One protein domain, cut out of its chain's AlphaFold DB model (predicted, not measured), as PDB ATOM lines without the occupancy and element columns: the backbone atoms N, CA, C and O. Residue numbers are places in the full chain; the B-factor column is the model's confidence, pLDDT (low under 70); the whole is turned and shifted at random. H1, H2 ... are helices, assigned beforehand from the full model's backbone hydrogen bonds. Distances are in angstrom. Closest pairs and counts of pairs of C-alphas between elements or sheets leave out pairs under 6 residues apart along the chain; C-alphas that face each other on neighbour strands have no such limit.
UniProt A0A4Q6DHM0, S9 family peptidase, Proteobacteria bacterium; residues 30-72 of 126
ATOM      1  N   LEU A  30     159.383 182.997 244.527       89.81
ATOM      2  CA  LEU A  30     158.793 182.528 245.781       89.81
ATOM      3  C   LEU A  30     159.103 181.048 246.071       89.81
ATOM      4  O   LEU A  30     159.233 180.666 247.235       89.81
ATOM      5  N   TRP A  31     159.276 180.235 245.025       89.94
ATOM      6  CA  TRP A  31     159.631 178.815 245.110       89.94
ATOM      7  C   TRP A  31     160.996 178.565 245.766       89.94
ATOM      8  O   TRP A  31     161.151 177.539 246.422       89.94
ATOM      9  N   LEU A  32     161.935 179.522 245.715       91.56
ATOM     10  CA  LEU A  32     163.234 179.408 246.398       91.56
ATOM     11  C   LEU A  32     163.116 179.331 247.927       91.56
ATOM     12  O   LEU A  32     164.063 178.913 248.591       91.56
ATOM     13  N   ASN A  33     161.967 179.702 248.498       90.62
ATOM     14  CA  ASN A  33     161.719 179.528 249.929       90.62
ATOM     15  C   ASN A  33     161.521 178.055 250.313       90.62
ATOM     16  O   ASN A  33     161.763 177.691 251.463       90.62
ATOM     17  N   GLU A  34     161.105 177.206 249.371       93.81
ATOM     18  CA  GLU A  34     161.027 175.764 249.582       93.81
ATOM     19  C   GLU A  34     162.397 175.140 249.291       93.81
ATOM     20  O   GLU A  34     162.703 174.745 248.164       93.81
ATOM     21  N   LEU A  35     163.246 175.088 250.321       91.12
ATOM     22  CA  LEU A  35     164.676 174.757 250.214       91.12
ATOM     23  C   LEU A  35     164.958 173.384 249.592       91.12
ATOM     24  O   LEU A  35     166.017 173.181 249.000       91.12
ATOM     25  N   HIS A  36     164.030 172.440 249.741       94.12
ATOM     26  CA  HIS A  36     164.193 171.063 249.279       94.12
ATOM     27  C   HIS A  36     163.317 170.725 248.068       94.12
ATOM     28  O   HIS A  36     163.204 169.552 247.709       94.12
ATOM     29  N   SER A  37     162.700 171.724 247.425       96.25
ATOM     30  CA  SER A  37     161.966 171.472 246.186       96.25
ATOM     31  C   SER A  37     162.928 171.104 245.045       96.25
ATOM     32  O   SER A  37     164.052 171.618 244.993       96.25
ATOM     33  N   PRO A  38     162.502 170.254 244.093       96.56
ATOM     34  CA  PRO A  38     163.298 169.961 242.904       96.56
ATOM     35  C   PRO A  38     163.680 171.214 242.101       96.56
ATOM     36  O   PRO A  38     164.780 171.272 241.565       96.56
ATOM     37  N   GLU A  39     162.799 172.219 242.045       94.25
ATOM     38  CA  GLU A  39     163.042 173.480 241.333       94.25
ATOM     39  C   GLU A  39     164.142 174.301 242.025       94.25
ATOM     40  O   GLU A  39     165.121 174.680 241.381       94.25
ATOM     41  N   SER A  40     164.048 174.471 243.353       96.06
ATOM     42  CA  SER A  40     165.059 175.125 244.206       96.06
ATOM     43  C   SER A  40     166.436 174.499 244.057       96.06
ATOM     44  O   SER A  40     167.423 175.207 243.854       96.06
ATOM     45  N   LEU A  41     166.507 173.169 244.129       96.94
ATOM     46  CA  LEU A  41     167.771 172.448 244.016       96.94
ATOM     47  C   LEU A  41     168.372 172.567 242.611       96.94
ATOM     48  O   LEU A  41     169.559 172.863 242.498       96.94
ATOM     49  N   ALA A  42     167.563 172.422 241.555       96.69
ATOM     50  CA  ALA A  42     168.032 172.552 240.173       96.69
ATOM     51  C   ALA A  42     168.621 173.943 239.894       96.69
ATOM     52  O   ALA A  42     169.680 174.069 239.280       96.69
ATOM     53  N   PHE A  43     167.974 174.990 240.404       95.44
ATOM     54  CA  PHE A  43     168.484 176.351 240.284       95.44
ATOM     55  C   PHE A  43     169.793 176.569 241.037       95.44
ATOM     56  O   PHE A  43     170.725 177.159 240.494       95.44
ATOM     57  N   VAL A  44     169.894 176.076 242.276       96.50
ATOM     58  CA  VAL A  44     171.136 176.172 243.055       96.50
ATOM     59  C   VAL A  44     172.276 175.444 242.343       96.50
ATOM     60  O   VAL A  44     173.389 175.963 242.297       96.50
ATOM     61  N   GLU A  45     172.024 174.274 241.758       97.50
ATOM     62  CA  GLU A  45     173.021 173.550 240.964       97.50
ATOM     63  C   GLU A  45     173.483 174.351 239.736       97.50
ATOM     64  O   GLU A  45     174.690 174.436 239.480       97.50
ATOM     65  N   GLU A  46     172.556 174.975 239.004       97.75
ATOM     66  CA  GLU A  46     172.865 175.802 237.834       97.75
ATOM     67  C   GLU A  46     173.699 177.037 238.207       97.75
ATOM     68  O   GLU A  46     174.771 177.269 237.633       97.75
ATOM     69  N   GLU A  47     173.260 177.793 239.213       97.19
ATOM     70  CA  GLU A  47     173.961 178.995 239.667       97.19
ATOM     71  C   GLU A  47     175.324 178.657 240.292       97.19
ATOM     72  O   GLU A  47     176.315 179.351 240.033       97.19
ATOM     73  N   ASN A  48     175.431 177.550 241.036       98.38
ATOM     74  CA  ASN A  48     176.714 177.058 241.542       98.38
ATOM     75  C   ASN A  48     177.665 176.723 240.395       98.38
ATOM     76  O   ASN A  48     178.823 177.134 240.418       98.38
ATOM     77  N   LYS A  49     177.199 176.008 239.365       98.50
ATOM     78  CA  LYS A  49     178.034 175.650 238.211       98.50
ATOM     79  C   LYS A  49     178.549 176.891 237.486       98.50
ATOM     80  O   LYS A  49     179.734 176.955 237.152       98.50
ATOM     81  N   LYS A  50     177.676 177.872 237.259       98.38
ATOM     82  CA  LYS A  50     178.027 179.139 236.613       98.38
ATOM     83  C   LYS A  50     179.079 179.899 237.416       98.38
ATOM     84  O   LYS A  50     180.155 180.196 236.905       98.38
ATOM     85  N   THR A  51     178.795 180.163 238.687       98.25
ATOM     86  CA  THR A  51     179.669 180.974 239.546       98.25
ATOM     87  C   THR A  51     180.996 180.280 239.843       98.25
ATOM     88  O   THR A  51     182.045 180.921 239.773       98.25
ATOM     89  N   LEU A  52     180.996 178.966 240.093       98.06
ATOM     90  CA  LEU A  52     182.232 178.198 240.247       98.06
ATOM     91  C   LEU A  52     183.059 178.228 238.962       98.06
ATOM     92  O   LEU A  52     184.259 178.484 239.033       98.06
ATOM     93  N   GLY A  53     182.449 178.034 237.790       97.94
ATOM     94  CA  GLY A  53     183.159 178.124 236.512       97.94
ATOM     95  C   GLY A  53     183.812 179.494 236.298       97.94
ATOM     96  O   GLY A  53     184.990 179.588 235.950       97.94
ATOM     97  N   GLU A  54     183.081 180.571 236.582       98.06
ATOM     98  CA  GLU A  54     183.592 181.939 236.466       98.06
ATOM     99  C   GLU A  54     184.725 182.242 237.459       98.06
ATOM    100  O   GLU A  54     185.725 182.858 237.089       98.06
ATOM    101  N   LEU A  55     184.598 181.828 238.721       97.44
ATOM    102  CA  LEU A  55     185.591 182.136 239.754       97.44
ATOM    103  C   LEU A  55     186.854 181.282 239.627       97.44
ATOM    104  O   LEU A  55     187.959 181.807 239.777       97.44
ATOM    105  N   THR A  56     186.703 179.989 239.332       97.81
ATOM    106  CA  THR A  56     187.831 179.045 239.253       97.81
ATOM    107  C   THR A  56     188.641 179.171 237.963       97.81
ATOM    108  O   THR A  56     189.818 178.823 237.950       97.81
ATOM    109  N   SER A  57     188.064 179.732 236.894       97.69
ATOM    110  CA  SER A  57     188.782 179.998 235.636       97.69
ATOM    111  C   SER A  57     189.755 181.182 235.708       97.69
ATOM    112  O   SER A  57     190.574 181.368 234.806       97.69
ATOM    113  N   LYS A  58     189.705 181.995 236.773       98.12
ATOM    114  CA  LYS A  58     190.615 183.134 236.934       98.12
ATOM    115  C   LYS A  58     192.045 182.643 237.203       98.12
ATOM    116  O   LYS A  58     192.231 181.859 238.130       98.12
ATOM    117  N   PRO A  59     193.079 183.181 236.525       98.00
ATOM    118  CA  PRO A  59     194.468 182.745 236.726       98.00
ATOM    119  C   PRO A  59     194.962 182.828 238.178       98.00
ATOM    120  O   PRO A  59     195.797 182.037 238.601       98.00
ATOM    121  N   ILE A  60     194.428 183.775 238.957       97.69
ATOM    122  CA  ILE A  60     194.792 183.982 240.365       97.69
ATOM    123  C   ILE A  60     194.222 182.912 241.312       97.69
ATOM    124  O   ILE A  60     194.724 182.749 242.423       97.69
ATOM    125  N   TYR A  61     193.186 182.178 240.892       98.12
ATOM    126  CA  TYR A  61     192.424 181.277 241.757       98.12
ATOM    127  C   TYR A  61     193.312 180.236 242.444       98.12
ATOM    128  O   TYR A  61     193.256 180.086 243.662       98.12
ATOM    129  N   GLN A  62     194.175 179.561 241.680       97.94
ATOM    130  CA  GLN A  62     194.988 178.468 242.209       97.94
ATOM    131  C   GLN A  62     195.990 178.940 243.271       97.94
ATOM    132  O   GLN A  62     196.229 178.217 244.240       97.94
ATOM    133  N   SER A  63     196.548 180.146 243.121       98.19
ATOM    134  CA  SER A  63     197.434 180.735 244.133       98.19
ATOM    135  C   SER A  63     196.662 180.994 245.420       98.19
ATOM    136  O   SER A  63     197.039 180.485 246.467       98.19
ATOM    137  N   LEU A  64     195.520 181.686 245.331       98.12
ATOM    138  CA  LEU A  64     194.706 182.014 246.504       98.12
ATOM    139  C   LEU A  64     194.203 180.768 247.230       98.12
ATOM    140  O   LEU A  64     194.214 180.736 248.457       98.12
ATOM    141  N   LEU A  65     193.780 179.741 246.488       97.44
ATOM    142  CA  LEU A  65     193.361 178.469 247.070       97.44
ATOM    143  C   LEU A  65     194.514 177.808 247.834       97.44
ATOM    144  O   LEU A  65     194.321 177.327 248.948       97.44
ATOM    145  N   THR A  66     195.708 177.805 247.241       97.62
ATOM    146  CA  THR A  66     196.907 177.211 247.842       97.62
ATOM    147  C   THR A  66     197.312 177.956 249.110       97.62
ATOM    148  O   THR A  66     197.495 177.328 250.153       97.62
ATOM    149  N   ASP A  67     197.382 179.284 249.043       97.88
ATOM    150  CA  ASP A  67     197.766 180.144 250.163       97.88
ATOM    151  C   ASP A  67     196.754 180.031 251.309       97.88
ATOM    152  O   ASP A  67     197.123 179.804 252.464       97.88
ATOM    153  N   ALA A  68     195.455 180.104 250.994       95.88
ATOM    154  CA  ALA A  68     194.392 179.935 251.978       95.88
ATOM    155  C   ALA A  68     194.450 178.550 252.633       95.88
ATOM    156  O   ALA A  68     194.355 178.449 253.857       95.88
ATOM    157  N   HIS A  69     194.652 177.487 251.848       94.81
ATOM    158  CA  HIS A  69     194.773 176.134 252.382       94.81
ATOM    159  C   HIS A  69     195.984 176.003 253.309       94.81
ATOM    160  O   HIS A  69     195.852 175.456 254.404       94.81
ATOM    161  N   GLN A  70     197.152 176.524 252.924       94.81
ATOM    162  CA  GLN A  70     198.352 176.496 253.765       94.81
ATOM    163  C   GLN A  70     198.119 177.206 255.099       94.81
ATOM    164  O   GLN A  70     198.392 176.629 256.148       94.81
ATOM    165  N   ILE A  71     197.546 178.411 255.075       93.50
ATOM    166  CA  ILE A  71     197.274 179.192 256.288       93.50
ATOM    167  C   ILE A  71     196.247 178.485 257.180       93.50
ATOM    168  O   ILE A  71     196.455 178.351 258.385       93.50
ATOM    169  N   LEU A  72     195.138 178.007 256.609       91.94
ATOM    170  CA  LEU A  72     194.055 177.390 257.377       91.94
ATOM    171  C   LEU A  72     194.431 176.016 257.934       91.94
ATOM    172  O   LEU A  72     193.939 175.646 259.000       91.94
TER     173      LEU A  72
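What this domain is: This is residues 30 to 72 of the 126 residues of the protein "S9 family peptidase" of Proteobacteria bacterium (UniProt A0A4Q6DHM0). One long helix, H2, and a shorter one, H3, meet near their ends as an L, with the four-residue helix H1 folded back at the far end of H2. The body has no packed core: residues 45 to 55 of H2 and 66 to 72 of H3 stand free. The printed part has 43 residues with three named helices, in the order H1, H2, H3, and no named strand; the class is all helix. The whole is extended, with a radius of gyration of the C-alphas of 15.0 A, and spans 39 by 22 by 13 A.

Where its parts are: Find C-alpha 38 at (163.298, 169.961, 242.904); from there H2, residues 38 to 56, runs 26.4 A to C-alpha 56 at (187.831, 179.045, 239.253). H3, residues 61 to 72, covers 16.2 A and ends at C-alpha 72, at (194.055, 177.390, 257.377). Look before H2 for H1, residues 30 to 33, 5.9 A long.

How they stand to each other: Start at H2 and look toward its last residues: H2 and H3 are close but not clearly touching, with the C-alphas of Leu 55 and Tyr 61 the closest, 7.2 A apart. Their lines stand about perpendicular, at 81 degrees. At the other end, H1 and H2 touch only at the corner by their link, H2 with residues 39 to 40 alone; the closest C-alphas are those of Leu 32 and Ser 40, 5.1 A apart. H1 and H3 are apart. In H2 and H3 every O i to N i+4 pair is within hydrogen-bond range; H1 is too short for such a pair, and its one O i to N i+3 pair is within range.

The domain as a whole: The two C-alphas farthest apart are those of Leu 30 and Gln 70, at 40.8 A. The printed part has no cut, and the links from H1 to H2 and from H2 to H3 are tight. The mean pLDDT of the printed part is 96.1, and no printed residue is under 70.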